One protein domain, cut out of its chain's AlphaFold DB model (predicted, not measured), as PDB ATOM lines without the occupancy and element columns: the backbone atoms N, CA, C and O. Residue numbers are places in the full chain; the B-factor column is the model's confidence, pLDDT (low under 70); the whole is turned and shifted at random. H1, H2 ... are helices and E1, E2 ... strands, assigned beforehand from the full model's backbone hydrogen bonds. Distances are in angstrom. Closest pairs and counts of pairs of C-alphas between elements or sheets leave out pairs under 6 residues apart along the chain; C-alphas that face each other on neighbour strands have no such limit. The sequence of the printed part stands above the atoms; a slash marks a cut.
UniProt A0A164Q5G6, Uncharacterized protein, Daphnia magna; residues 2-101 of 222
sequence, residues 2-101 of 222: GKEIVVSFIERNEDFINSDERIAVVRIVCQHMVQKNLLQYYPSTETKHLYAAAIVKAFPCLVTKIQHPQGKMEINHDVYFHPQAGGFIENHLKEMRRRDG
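Overview. This is residues 2 to 101 of the 222 residues of an uncharacterized protein of Daphnia magna (UniProt A0A164Q5G6). Two helices near the middle, H2 and H3, come close at a slant, and H4 begins near both of them and crosses H2 steeply; H1 folds back over the first part of H2 on the other side from H4. A small two-stranded hairpin, E1 and E2, follows H3 and reaches away from the helices, its turn and the end of the printed part after H4 lying far apart. The printed part has 100 residues, with four named helices and two named strands in the order H1, H2, H3, E1, E2, H4; the sheet, E1 - E2, is antiparallel and the class is mostly helix. The whole is compact, with a radius of gyration of the C-alphas of 14.5 A, and flat, spanning 45 by 36 by 19 A.

Along the chain. H1 is residues 2 to 12, 15.7 A from first to last C-alpha, beginning at C-alpha 2 at (172.756, 124.767, 130.198). H2, residues 19 to 36, is the longest helix, 25.7 A. H3 is residues 45 to 58, 20.1 A, beginning at C-alpha 45 at (162.519, 133.474, 149.658). E1, residues 64 to 67, and E2, residues 73 to 76, are short strands. H4, residues 88 to 99, is 16.3 A long and ends at C-alpha 99 at (183.943, 134.783, 146.844).

Arrangement. H1 and H2 form a helical hairpin and only just touch, with 3 pairs of C-alphas within 8 A, the closest those of Ile 5 and Glu 21 at 6.9 A; they run opposite ways at a shallow tilt of 29 degrees. H2 and H3 are close but not clearly touching, the closest C-alphas being those of Val 29 and Tyr 51, 7.3 A, at a steep tilt of 45 degrees. E1 and E2 form a hairpin, antiparallel at 152 degrees, with N 64 and O 76 at 3.0 A and N 66 and O 74 at 2.9 A within hydrogen-bond range. H3 and E2 are only just apart, at 8.0 A. H4 touches H2 with residues 88 to 93 alone, the closest C-alphas being those of Val 26 and Ile 89, 6.4 A, at a steep tilt of 66 degrees. H4 only just touches H3, with 3 pairs of C-alphas within 8 A, the closest those of Lys 48 and Ile 89 at 7.1 A. H1 is apart from H3 and H4. In H1, H2, H3 and H4 every O i to N i+4 pair is within hydrogen-bond range.

Size, cuts and confidence. The two C-alphas farthest apart, those of Gln 70 and Gly 101, are 48.0 A from each other. The printed part has no cut. The link from E2 to H4, 11 residues, is long. The mean pLDDT of the printed part is 81.6; it is under 70 at residues 14 to 15, 38 to 39, 69 and 71 to 73.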
ATOM      1  N   GLY A   2     174.052 125.273 129.678       70.38
ATOM      2  CA  GLY A   2     172.756 124.767 130.198       70.38
ATOM      3  C   GLY A   2     171.935 123.937 129.193       70.38
ATOM      4  O   GLY A   2     171.366 122.914 129.555       70.38
ATOM      5  N   LYS A   3     171.932 124.347 127.916       75.56
ATOM      6  CA  LYS A   3     171.306 123.583 126.824       75.56
ATOM      7  C   LYS A   3     172.006 122.244 126.568       75.56
ATOM      8  O   LYS A   3     171.320 121.269 126.311       75.56
ATOM      9  N   GLU A   4     173.332 122.186 126.691       78.69
ATOM     10  CA  GLU A   4     174.102 120.942 126.522       78.69
ATOM     11  C   GLU A   4     173.762 119.916 127.608       78.69
ATOM     12  O   GLU A   4     173.631 118.745 127.290       78.69
ATOM     13  N   ILE A   5     173.546 120.344 128.860       77.38
ATOM     14  CA  ILE A   5     173.132 119.434 129.946       77.38
ATOM     15  C   ILE A   5     171.768 118.811 129.632       77.38
ATOM     16  O   ILE A   5     171.585 117.611 129.802       77.38
ATOM     17  N   VAL A   6     170.810 119.616 129.158       74.88
ATOM     18  CA  VAL A   6     169.471 119.123 128.798       74.88
ATOM     19  C   VAL A   6     169.536 118.185 127.594       74.88
ATOM     20  O   VAL A   6     168.922 117.126 127.626       74.88
ATOM     21  N   VAL A   7     170.291 118.552 126.555       75.69
ATOM     22  CA  VAL A   7     170.473 117.716 125.360       75.69
ATOM     23  C   VAL A   7     171.141 116.391 125.726       75.69
ATOM     24  O   VAL A   7     170.590 115.348 125.408       75.69
ATOM     25  N   SER A   8     172.236 116.414 126.493       76.06
ATOM     26  CA  SER A   8     172.927 115.196 126.933       76.06
ATOM     27  C   SER A   8     172.045 114.309 127.819       76.06
ATOM     28  O   SER A   8     172.042 113.097 127.638       76.06
ATOM     29  N   PHE A   9     171.255 114.886 128.732       72.31
ATOM     30  CA  PHE A   9     170.295 114.131 129.547       72.31
ATOM     31  C   PHE A   9     169.252 113.404 128.683       72.31
ATOM     32  O   PHE A   9     168.984 112.227 128.906       72.31
ATOM     33  N   ILE A  10     168.706 114.087 127.673       75.88
ATOM     34  CA  ILE A  10     167.741 113.496 126.737       75.88
ATOM     35  C   ILE A  10     168.411 112.415 125.873       75.88
ATOM     36  O   ILE A  10     167.845 111.341 125.701       75.88
ATOM     37  N   GLU A  11     169.617 112.672 125.360       78.62
ATOM     38  CA  GLU A  11     170.361 111.750 124.487       78.62
ATOM     39  C   GLU A  11     170.809 110.472 125.201       78.62
ATOM     40  O   GLU A  11     170.789 109.401 124.596       78.62
ATOM     41  N   ARG A  12     171.184 110.555 126.485       78.50
ATOM     42  CA  ARG A  12     171.522 109.367 127.285       78.50
ATOM     43  C   ARG A  12     170.303 108.490 127.571       78.50
ATOM     44  O   ARG A  12     170.479 107.308 127.847       78.50
ATOM     45  N   ASN A  13     169.090 109.048 127.495       70.31
ATOM     46  CA  ASN A  13     167.840 108.375 127.859       70.31
ATOM     47  C   ASN A  13     167.919 107.716 129.253       70.31
ATOM     48  O   ASN A  13     167.430 106.610 129.480       70.31
ATOM     49  N   GLU A  14     168.600 108.394 130.175       67.06
ATOM     50  CA  GLU A  14     168.805 107.956 131.550       67.06
ATOM     51  C   GLU A  14     167.884 108.744 132.480       67.06
ATOM     52  O   GLU A  14     167.794 109.967 132.399       67.06
ATOM     53  N   ASP A  15     167.269 108.069 133.449       66.19
ATOM     54  CA  ASP A  15     166.370 108.703 134.422       66.19
ATOM     55  C   ASP A  15     167.111 109.495 135.517       66.19
ATOM     56  O   ASP A  15     166.566 109.754 136.593       66.19
ATOM     57  N   PHE A  16     168.369 109.884 135.299       70.94
ATOM     58  CA  PHE A  16     169.155 110.612 136.286       70.94
ATOM     59  C   PHE A  16     170.109 111.630 135.653       70.94
ATOM     60  O   PHE A  16     170.661 111.435 134.576       70.94
ATOM     61  N   ILE A  17     170.331 112.730 136.375       77.56
ATOM     62  CA  ILE A  17     171.499 113.590 136.162       77.56
ATOM     63  C   ILE A  17     172.553 113.285 137.223       77.56
ATOM     64  O   ILE A  17     172.221 113.054 138.399       77.56
ATOM     65  N   ASN A  18     173.817 113.283 136.811       81.88
ATOM     66  CA  ASN A  18     174.937 112.971 137.691       81.88
ATOM     67  C   ASN A  18     175.243 114.134 138.660       81.88
ATOM     68  O   ASN A  18     174.665 115.223 138.581       81.88
ATOM     69  N   SER A  19     176.133 113.899 139.623       80.81
ATOM     70  CA  SER A  19     176.476 114.887 140.656       80.81
ATOM     71  C   SER A  19     177.061 116.183 140.083       80.81
ATOM     72  O   SER A  19     176.707 117.268 140.549       80.81
ATOM     73  N   ASP A  20     177.903 116.095 139.054       84.00
ATOM     74  CA  ASP A  20     178.550 117.263 138.446       84.00
ATOM     75  C   ASP A  20     177.547 118.122 137.671       84.00
ATOM     76  O   ASP A  20     177.549 119.352 137.781       84.00
ATOM     77  N   GLU A  21     176.614 117.486 136.964       84.81
ATOM     78  CA  GLU A  21     175.497 118.145 136.289       84.81
ATOM     79  C   GLU A  21     174.569 118.835 137.289       84.81
ATOM     80  O   GLU A  21     174.183 119.984 137.073       84.81
ATOM     81  N   ARG A  22     174.265 118.193 138.426       83.00
ATOM     82  CA  ARG A  22     173.475 118.809 139.509       83.00
ATOM     83  C   ARG A  22     174.140 120.079 140.025       83.00
ATOM     84  O   ARG A  22     173.483 121.115 140.161       83.00
ATOM     85  N   ILE A  23     175.447 120.023 140.275       85.31
ATOM     86  CA  ILE A  23     176.231 121.188 140.696       85.31
ATOM     87  C   ILE A  23     176.191 122.271 139.612       85.31
ATOM     88  O   ILE A  23     175.970 123.445 139.925       85.31
ATOM     89  N   ALA A  24     176.364 121.904 138.341       88.50
ATOM     90  CA  ALA A  24     176.328 122.837 137.220       88.50
ATOM     91  C   ALA A  24     174.961 123.525 137.079       88.50
ATOM     92  O   ALA A  24     174.909 124.748 136.936       88.50
ATOM     93  N   VAL A  25     173.857 122.781 137.202       88.50
ATOM     94  CA  VAL A  25     172.489 123.321 137.181       88.50
ATOM     95  C   VAL A  25     172.299 124.348 138.296       88.50
ATOM     96  O   VAL A  25     171.883 125.475 138.022       88.50
ATOM     97  N   VAL A  26     172.669 124.016 139.540       89.75
ATOM     98  CA  VAL A  26     172.562 124.949 140.678       89.75
ATOM     99  C   VAL A  26     173.405 126.206 140.446       89.75
ATOM    100  O   VAL A  26     172.931 127.313 140.708       89.75
ATOM    101  N   ARG A  27     174.628 126.065 139.919       91.94
ATOM    102  CA  ARG A  27     175.514 127.196 139.596       91.94
ATOM    103  C   ARG A  27     174.898 128.120 138.553       91.94
ATOM    104  O   ARG A  27     174.833 129.325 138.787       91.94
ATOM    105  N   ILE A  28     174.426 127.565 137.435       90.31
ATOM    106  CA  ILE A  28     173.797 128.326 136.346       90.31
ATOM    107  C   ILE A  28     172.561 129.055 136.870       90.31
ATOM    108  O   ILE A  28     172.402 130.251 136.633       90.31
ATOM    109  N   VAL A  29     171.715 128.360 137.632       91.62
ATOM    110  CA  VAL A  29     170.512 128.940 138.234       91.62
ATOM    111  C   VAL A  29     170.862 130.084 139.177       91.62
ATOM    112  O   VAL A  29     170.276 131.157 139.065       91.62
ATOM    113  N   CYS A  30     171.831 129.905 140.073       91.94
ATOM    114  CA  CYS A  30     172.235 130.962 140.996       91.94
ATOM    115  C   CYS A  30     172.869 132.151 140.268       91.94
ATOM    116  O   CYS A  30     172.576 133.292 140.612       91.94
ATOM    117  N   GLN A  31     173.688 131.917 139.240       89.56
ATOM    118  CA  GLN A  31     174.251 132.985 138.410       89.56
ATOM    119  C   GLN A  31     173.156 133.762 137.682       89.56
ATOM    120  O   GLN A  31     173.122 134.987 137.771       89.56
ATOM    121  N   HIS A  32     172.227 133.065 137.025       89.69
ATOM    122  CA  HIS A  32     171.084 133.691 136.367       89.69
ATOM    123  C   HIS A  32     170.227 134.467 137.371       89.69
ATOM    124  O   HIS A  32     169.833 135.602 137.111       89.69
ATOM    125  N   MET A  33     169.991 133.895 138.552       88.88
ATOM    126  CA  MET A  33     169.274 134.550 139.638       88.88
ATOM    127  C   MET A  33     169.998 135.825 140.081       88.88
ATOM    128  O   MET A  33     169.356 136.857 140.191       88.88
ATOM    129  N   VAL A  34     171.320 135.814 140.259       83.94
ATOM    130  CA  VAL A  34     172.098 137.016 140.604       83.94
ATOM    131  C   VAL A  34     172.076 138.058 139.481       83.94
ATOM    132  O   VAL A  34     171.992 139.252 139.763       83.94
ATOM    133  N   GLN A  35     172.117 137.632 138.219       80.25
ATOM    134  CA  GLN A  35     172.082 138.524 137.055       80.25
ATOM    135  C   GLN A  35     170.710 139.175 136.846       80.25
ATOM    136  O   GLN A  35     170.633 140.349 136.494       80.25
ATOM    137  N   LYS A  36     169.624 138.416 137.028       78.00
ATOM    138  CA  LYS A  36     168.252 138.874 136.765       78.00
ATOM    139  C   LYS A  36     167.565 139.467 137.985       78.00
ATOM    140  O   LYS A  36     166.629 140.247 137.831       78.00
ATOM    141  N   ASN A  37     167.978 139.094 139.193       70.75
ATOM    142  CA  ASN A  37     167.374 139.628 140.401       70.75
ATOM    143  C   ASN A  37     167.899 141.038 140.680       70.75
ATOM    144  O   ASN A  37     169.103 141.278 140.763       70.75
ATOM    145  N   LEU A  38     166.977 141.968 140.918       58.00
ATOM    146  CA  LEU A  38     167.290 143.360 141.240       58.00
ATOM    147  C   LEU A  38     168.137 143.503 142.520       58.00
ATOM    148  O   LEU A  38     168.906 144.462 142.645       58.00
ATOM    149  N   LEU A  39     168.021 142.539 143.444       65.12
ATOM    150  CA  LEU A  39     168.784 142.429 144.693       65.12
ATOM    151  C   LEU A  39     170.077 141.601 144.556       65.12
ATOM    152  O   LEU A  39     170.746 141.350 145.562       65.12
ATOM    153  N   GLN A  40     170.436 141.185 143.336       80.00
ATOM    154  CA  GLN A  40     171.630 140.397 143.014       80.00
ATOM    155  C   GLN A  40     171.765 139.156 143.912       80.00
ATOM    156  O   GLN A  40     170.944 138.245 143.859       80.00
ATOM    157  N   TYR A  41     172.771 139.144 144.793       81.81
ATOM    158  CA  TYR A  41     173.086 138.064 145.728       81.81
ATOM    159  C   TYR A  41     172.068 137.865 146.856       81.81
ATOM    160  O   TYR A  41     172.257 136.981 147.699       81.81
ATOM    161  N   TYR A  42     171.012 138.681 146.915       84.38
ATOM    162  CA  TYR A  42     169.967 138.611 147.938       84.38
ATOM    163  C   TYR A  42     168.569 138.390 147.344       84.38
ATOM    164  O   TYR A  42     167.666 139.192 147.592       84.38
ATOM    165  N   PRO A  43     168.357 137.303 146.583       83.12
ATOM    166  CA  PRO A  43     167.035 136.956 146.088       83.12
ATOM    167  C   PRO A  43     166.073 136.686 147.252       83.12
ATOM    168  O   PRO A  43     166.486 136.231 148.326       83.12
ATOM    169  N   SER A  44     164.788 136.987 147.053       84.31
ATOM    170  CA  SER A  44     163.760 136.732 148.064       84.31
ATOM    171  C   SER A  44     163.549 135.229 148.257       84.31
ATOM    172  O   SER A  44     163.899 134.420 147.395       84.31
ATOM    173  N   THR A  45     162.962 134.853 149.393       84.88
ATOM    174  CA  THR A  45     162.519 133.474 149.658       84.88
ATOM    175  C   THR A  45     161.620 132.959 148.535       84.88
ATOM    176  O   THR A  45     161.847 131.866 148.032       84.88
ATOM    177  N   GLU A  46     160.689 133.794 148.069       87.88
ATOM    178  CA  GLU A  46     159.789 133.469 146.960       87.88
ATOM    179  C   GLU A  46     160.549 133.179 145.660       87.88
ATOM    180  O   GLU A  46     160.344 132.150 145.024       87.88
ATOM    181  N   THR A  47     161.511 134.031 145.291       86.19
ATOM    182  CA  THR A  47     162.332 133.785 144.099       86.19
ATOM    183  C   THR A  47     163.097 132.469 144.216       86.19
ATOM    184  O   THR A  47     163.172 131.719 143.249       86.19
ATOM    185  N   LYS A  48     163.653 132.146 145.386       90.94
ATOM    186  CA  LYS A  48     164.370 130.876 145.568       90.94
ATOM    187  C   LYS A  48     163.433 129.671 145.442       90.94
ATOM    188  O   LYS A  48     163.821 128.705 144.789       90.94
ATOM    189  N   HIS A  49     162.209 129.746 145.976       90.94
ATOM    190  CA  HIS A  49     161.191 128.707 145.774       90.94
ATOM    191  C   HIS A  49     160.846 128.524 144.296       90.94
ATOM    192  O   HIS A  49     160.865 127.392 143.821       90.94
ATOM    193  N   LEU A  50     160.595 129.611 143.559       91.62
ATOM    194  CA  LEU A  50     160.254 129.547 142.134       91.62
ATOM    195  C   LEU A  50     161.345 128.858 141.307       91.62
ATOM    196  O   LEU A  50     161.048 128.018 140.461       91.62
ATOM    197  N   TYR A  51     162.615 129.175 141.564       92.88
ATOM    198  CA  TYR A  51     163.728 128.546 140.850       92.88
ATOM    199  C   TYR A  51     163.942 127.084 141.255       92.88
ATOM    200  O   TYR A  51     164.237 126.261 140.391       92.88
ATOM    201  N   ALA A  52     163.775 126.740 142.532       90.75
ATOM    202  CA  ALA A  52     163.840 125.352 142.981       90.75
ATOM    203  C   ALA A  52     162.725 124.498 142.351       90.75
ATOM    204  O   ALA A  52     163.002 123.420 141.828       90.75
ATOM    205  N   ALA A  53     161.497 125.020 142.298       88.56
ATOM    206  CA  ALA A  53     160.384 124.376 141.607       88.56
ATOM    207  C   ALA A  53     160.651 124.236 140.097       88.56
ATOM    208  O   ALA A  53     160.365 123.194 139.512       88.56
ATOM    209  N   ALA A  54     161.249 125.247 139.459       89.56
ATOM    210  CA  ALA A  54     161.603 125.193 138.041       89.56
ATOM    211  C   ALA A  54     162.674 124.131 137.728       89.56
ATOM    212  O   ALA A  54     162.566 123.464 136.701       89.56
ATOM    213  N   ILE A  55     163.668 123.938 138.607       88.62
ATOM    214  CA  ILE A  55     164.669 122.862 138.476       88.62
ATOM    215  C   ILE A  55     163.974 121.502 138.470       88.62
ATOM    216  O   ILE A  55     164.194 120.702 137.567       88.62
ATOM    217  N   VAL A  56     163.108 121.261 139.452       87.19
ATOM    218  CA  VAL A  56     162.396 119.986 139.597       87.19
ATOM    219  C   VAL A  56     161.393 119.764 138.460       87.19
ATOM    220  O   VAL A  56     161.220 118.641 137.999       87.19
ATOM    221  N   LYS A  57     160.783 120.833 137.938       85.50
ATOM    222  CA  LYS A  57     159.938 120.773 136.740       85.50
ATOM    223  C   LYS A  57     160.733 120.394 135.486       85.50
ATOM    224  O   LYS A  57     160.228 119.640 134.663       85.50
ATOM    225  N   ALA A  58     161.939 120.941 135.321       83.25
ATOM    226  CA  ALA A  58     162.800 120.657 134.173       83.25
ATOM    227  C   ALA A  58     163.449 119.267 134.256       83.25
ATOM    228  O   ALA A  58     163.641 118.621 133.232       83.25
ATOM    229  N   PHE A  59     163.746 118.803 135.472       83.44
ATOM    230  CA  PHE A  59     164.345 117.501 135.740       83.44
ATOM    231  C   PHE A  59     163.534 116.764 136.821       83.44
ATOM    232  O   PHE A  59     163.895 116.797 138.002       83.44
ATOM    233  N   PRO A  60     162.437 116.078 136.454       80.94
ATOM    234  CA  PRO A  60     161.572 115.391 137.419       80.94
ATOM    235  C   PRO A  60     162.284 114.321 138.259       80.94
ATOM    236  O   PRO A  60     161.889 114.064 139.395       80.94
ATOM    237  N   CYS A  61     163.387 113.752 137.762       79.50
ATOM    238  CA  CYS A  61     164.254 112.839 138.516       79.50
ATOM    239  C   CYS A  61     164.957 113.486 139.728       79.50
ATOM    240  O   CYS A  61     165.597 112.802 140.525       79.50
ATOM    241  N   LEU A  62     164.843 114.809 139.878       81.69
ATOM    242  CA  LEU A  62     165.383 115.579 140.995       81.69
ATOM    243  C   LEU A  62     164.378 115.875 142.101       81.69
ATOM    244  O   LEU A  62     164.761 116.464 143.113       81.69
ATOM    245  N   VAL A  63     163.119 115.482 141.921       80.56
ATOM    246  CA  VAL A  63     162.101 115.538 142.968       80.56
ATOM    247  C   VAL A  63     162.603 114.849 144.238       80.56
ATOM    248  O   VAL A  63     163.088 113.719 144.196       80.56
ATOM    249  N   THR A  64     162.392 115.489 145.388       78.25
ATOM    250  CA  THR A  64     162.459 114.789 146.675       78.25
ATOM    251  C   THR A  64     161.105 114.142 146.941       78.25
ATOM    252  O   THR A  64     160.085 114.831 146.999       78.25
ATOM    253  N   LYS A  65     161.087 112.811 147.053       77.81
ATOM    254  CA  LYS A  65     159.883 112.036 147.371       77.81
ATOM    255  C   LYS A  65     159.814 111.844 148.884       77.81
ATOM    256  O   LYS A  65     160.685 111.186 149.449       77.81
ATOM    257  N   ILE A  66     158.793 112.400 149.527       72.25
ATOM    258  CA  ILE A  66     158.498 112.156 150.940       72.25
ATOM    259  C   ILE A  66     157.345 111.164 151.007       72.25
ATOM    260  O   ILE A  66     156.241 111.433 150.529       72.25
ATOM    261  N   GLN A  67     157.613 109.997 151.587       73.69
ATOM    262  CA  GLN A  67     156.588 108.995 151.830       73.69
ATOM    263  C   GLN A  67     155.961 109.253 153.196       73.69
ATOM    264  O   GLN A  67     156.606 109.078 154.229       73.69
ATOM    265  N   HIS A  68     154.702 109.686 153.201       71.19
ATOM    266  CA  HIS A  68     153.967 109.843 154.449       71.19
ATOM    267  C   HIS A  68     153.510 108.482 154.987       71.19
ATOM    268  O   HIS A  68     153.236 107.576 154.195       71.19
ATOM    269  N   PRO A  69     153.327 108.345 156.315       67.94
ATOM    270  CA  PRO A  69     152.854 107.105 156.945       67.94
ATOM    271  C   PRO A  69     151.525 106.577 156.379       67.94
ATOM    272  O   PRO A  69     151.224 105.397 156.482       67.94
ATOM    273  N   GLN A  70     150.733 107.455 155.759       72.75
ATOM    274  CA  GLN A  70     149.426 107.165 155.165       72.75
ATOM    275  C   GLN A  70     149.522 106.705 153.693       72.75
ATOM    276  O   GLN A  70     148.517 106.675 152.991       72.75
ATOM    277  N   GLY A  71     150.727 106.425 153.181       68.75
ATOM    278  CA  GLY A  71     150.960 105.991 151.795       68.75
ATOM    279  C   GLY A  71     150.890 107.107 150.744       68.75
ATOM    280  O   GLY A  71     151.186 106.870 149.574       68.75
ATOM    281  N   LYS A  72     150.551 108.340 151.139       65.81
ATOM    282  CA  LYS A  72     150.570 109.507 150.250       65.81
ATOM    283  C   LYS A  72     152.019 109.908 149.956       65.81
ATOM    284  O   LYS A  72     152.755 110.283 150.867       65.81
ATOM    285  N   MET A  73     152.423 109.839 148.687       69.12
ATOM    286  CA  MET A  73     153.690 110.418 148.239       69.12
ATOM    287  C   MET A  73     153.524 111.920 148.032       69.12
ATOM    288  O   MET A  73     152.725 112.356 147.202       69.12
ATOM    289  N   GLU A  74     154.289 112.704 148.781       73.69
ATOM    290  CA  GLU A  74     154.437 114.135 148.559       73.69
ATOM    291  C   GLU A  74     155.736 114.400 147.798       73.69
ATOM    292  O   GLU A  74     156.783 113.812 148.076       73.69
ATOM    293  N   ILE A  75     155.645 115.264 146.795       72.38
ATOM    294  CA  ILE A  75     156.755 115.653 145.931       72.38
ATOM    295  C   ILE A  75     157.135 117.080 146.302       72.38
ATOM    296  O   ILE A  75     156.293 117.973 146.218       72.38
ATOM    297  N   ASN A  76     158.393 117.302 146.685       80.50
ATOM    298  CA  ASN A  76     158.886 118.643 146.989       80.50
ATOM    299  C   ASN A  76     160.292 118.917 146.428       80.50
ATOM    300  O   ASN A  76     160.933 118.064 145.803       80.50
ATOM    301  N   HIS A  77     160.750 120.154 146.628       83.81
ATOM    302  CA  HIS A  77     162.026 120.683 146.137       83.81
ATOM    303  C   HIS A  77     162.950 121.171 147.261       83.81
ATOM    304  O   HIS A  77     163.846 121.988 147.020       83.81
ATOM    305  N   ASP A  78     162.763 120.664 148.481       83.25
ATOM    306  CA  ASP A  78     163.407 121.180 149.698       83.25
ATOM    307  C   ASP A  78     164.932 121.057 149.676       83.25
ATOM    308  O   ASP A  78     165.639 121.936 150.167       83.25
ATOM    309  N   VAL A  79     165.452 120.008 149.033       84.94
ATOM    310  CA  VAL A  79     166.894 119.801 148.826       84.94
ATOM    311  C   VAL A  79     167.535 120.995 148.096       84.94
ATOM    312  O   VAL A  79     168.660 121.408 148.401       84.94
ATOM    313  N   TYR A  80     166.809 121.604 147.155       86.94
ATOM    314  CA  TYR A  80     167.269 122.791 146.435       86.94
ATOM    315  C   TYR A  80     167.003 124.066 147.229       86.94
ATOM    316  O   TYR A  80     167.885 124.933 147.293       86.94
ATOM    317  N   PHE A  81     165.824 124.179 147.848       89.94
ATOM    318  CA  PHE A  81     165.501 125.284 148.739       89.94
ATOM    319  C   PHE A  81     164.328 124.990 149.687       89.94
ATOM    320  O   PHE A  81     163.193 124.844 149.240       89.94
ATOM    321  N   HIS A  82     164.595 125.072 150.991       86.31
ATOM    322  CA  HIS A  82     163.617 125.137 152.072       86.31
ATOM    323  C   HIS A  82     163.778 126.461 152.857       86.31
ATOM    324  O   HIS A  82     164.904 126.865 153.170       86.31
ATOM    325  N   PRO A  83     162.690 127.152 153.246       77.81
ATOM    326  CA  PRO A  83     162.758 128.497 153.830       77.81
ATOM    327  C   PRO A  83     163.453 128.544 155.200       77.81
ATOM    328  O   PRO A  83     164.055 129.562 155.541       77.81
ATOM    329  N   GLN A  84     163.382 127.457 155.976       77.19
ATOM    330  CA  GLN A  84     164.001 127.352 157.309       77.19
ATOM    331  C   GLN A  84     165.360 126.624 157.273       77.19
ATOM    332  O   GLN A  84     166.367 127.195 157.679       77.19
ATOM    333  N   ALA A  85     165.410 125.393 156.748       75.56
ATOM    334  CA  ALA A  85     166.634 124.592 156.636       75.56
ATOM    335  C   ALA A  85     167.653 125.086 155.583       75.56
ATOM    336  O   ALA A  85     168.836 124.756 155.670       75.56
ATOM    337  N   GLY A  86     167.243 125.901 154.606       84.06
ATOM    338  CA  GLY A  86     168.091 126.293 153.480       84.06
ATOM    339  C   GLY A  86     168.111 125.231 152.379       84.06
ATOM    340  O   GLY A  86     167.112 124.571 152.138       84.06
ATOM    341  N   GLY A  87     169.223 125.106 151.657       89.38
ATOM    342  CA  GLY A  87     169.357 124.157 150.547       89.38
ATOM    343  C   GLY A  87     170.526 124.516 149.637       89.38
ATOM    344  O   GLY A  87     171.266 125.471 149.911       89.38
ATOM    345  N   PHE A  88     170.689 123.779 148.538       90.38
ATOM    346  CA  PHE A  88     171.788 124.013 147.594       90.38
ATOM    347  C   PHE A  88     171.822 125.444 147.047       90.38
ATOM    348  O   PHE A  88     172.899 126.041 146.978       90.38
ATOM    349  N   ILE A  89     170.661 126.031 146.736       91.75
ATOM    350  CA  ILE A  89     170.573 127.412 146.238       91.75
ATOM    351  C   ILE A  89     171.069 128.401 147.301       91.75
ATOM    352  O   ILE A  89     171.881 129.279 147.010       91.75
ATOM    353  N   GLU A  90     170.631 128.258 148.555       90.81
ATOM    354  CA  GLU A  90     171.042 129.163 149.636       90.81
ATOM    355  C   GLU A  90     172.546 129.055 149.921       90.81
ATOM    356  O   GLU A  90     173.222 130.072 150.091       90.81
ATOM    357  N   ASN A  91     173.078 127.832 149.943       89.75
ATOM    358  CA  ASN A  91     174.494 127.584 150.194       89.75
ATOM    359  C   ASN A  91     175.371 128.124 149.065       89.75
ATOM    360  O   ASN A  91     176.367 128.796 149.333       89.75
ATOM    361  N   HIS A  92     174.973 127.926 147.808       92.56
ATOM    362  CA  HIS A  92     175.730 128.460 146.684       92.56
ATOM    363  C   HIS A  92     175.693 129.994 146.643       92.56
ATOM    364  O   HIS A  92     176.725 130.628 146.438       92.56
ATOM    365  N   LEU A  93     174.550 130.620 146.945       90.56
ATOM    366  CA  LEU A  93     174.464 132.079 147.077       90.56
ATOM    367  C   LEU A  93     175.339 132.616 148.224       90.56
ATOM    368  O   LEU A  93     175.932 133.686 148.084       90.56
ATOM    369  N   LYS A  94     175.450 131.900 149.357       88.81
ATOM    370  CA  LYS A  94     176.403 132.246 150.436       88.81
ATOM    371  C   LYS A  94     177.842 132.209 149.933       88.81
ATOM    372  O   LYS A  94     178.585 133.149 150.210       88.81
ATOM    373  N   GLU A  95     178.205 131.175 149.183       89.31
ATOM    374  CA  GLU A  95     179.555 131.033 148.639       89.31
ATOM    375  C   GLU A  95     179.870 132.112 147.598       89.31
ATOM    376  O   GLU A  95     180.920 132.741 147.680       89.31
ATOM    377  N   MET A  96     178.935 132.423 146.693       87.94
ATOM    378  CA  MET A  96     179.082 133.544 145.756       87.94
ATOM    379  C   MET A  96     179.309 134.866 146.499       87.94
ATOM    380  O   MET A  96     180.231 135.605 146.169       87.94
ATOM    381  N   ARG A  97     178.546 135.138 147.569       87.50
ATOM    382  CA  ARG A  97     178.765 136.330 148.409       87.50
ATOM    383  C   ARG A  97     180.151 136.349 149.049       87.50
ATOM    384  O   ARG A  97     180.758 137.412 149.148       87.50
ATOM    385  N   ARG A  98     180.636 135.191 149.508       84.81
ATOM    386  CA  ARG A  98     181.957 135.059 150.129       84.81
ATOM    387  C   ARG A  98     183.065 135.321 149.109       84.81
ATOM    388  O   ARG A  98     183.949 136.131 149.379       84.81
ATOM    389  N   ARG A  99     182.984 134.668 147.948       84.88
ATOM    390  CA  ARG A  99     183.943 134.783 146.844       84.88
ATOM    391  C   ARG A  99     184.012 136.205 146.297       84.88
ATOM    392  O   ARG A  99     185.101 136.748 146.164       84.88
ATOM    393  N   ASP A 100     182.861 136.825 146.066       80.12
ATOM    394  CA  ASP A 100     182.776 138.122 145.389       80.12
ATOM    395  C   ASP A 100     182.943 139.296 146.380       80.12
ATOM    396  O   ASP A 100     182.594 140.439 146.093       80.12
ATOM    397  N   GLY A 101     183.448 139.025 147.593       71.31
ATOM    398  CA  GLY A 101     183.726 140.052 148.596       71.31
ATOM    399  C   GLY A 101     182.477 140.754 149.139       71.31
ATOM    400  O   GLY A 101     182.600 141.729 149.881       71.31
TER     401      GLY A 101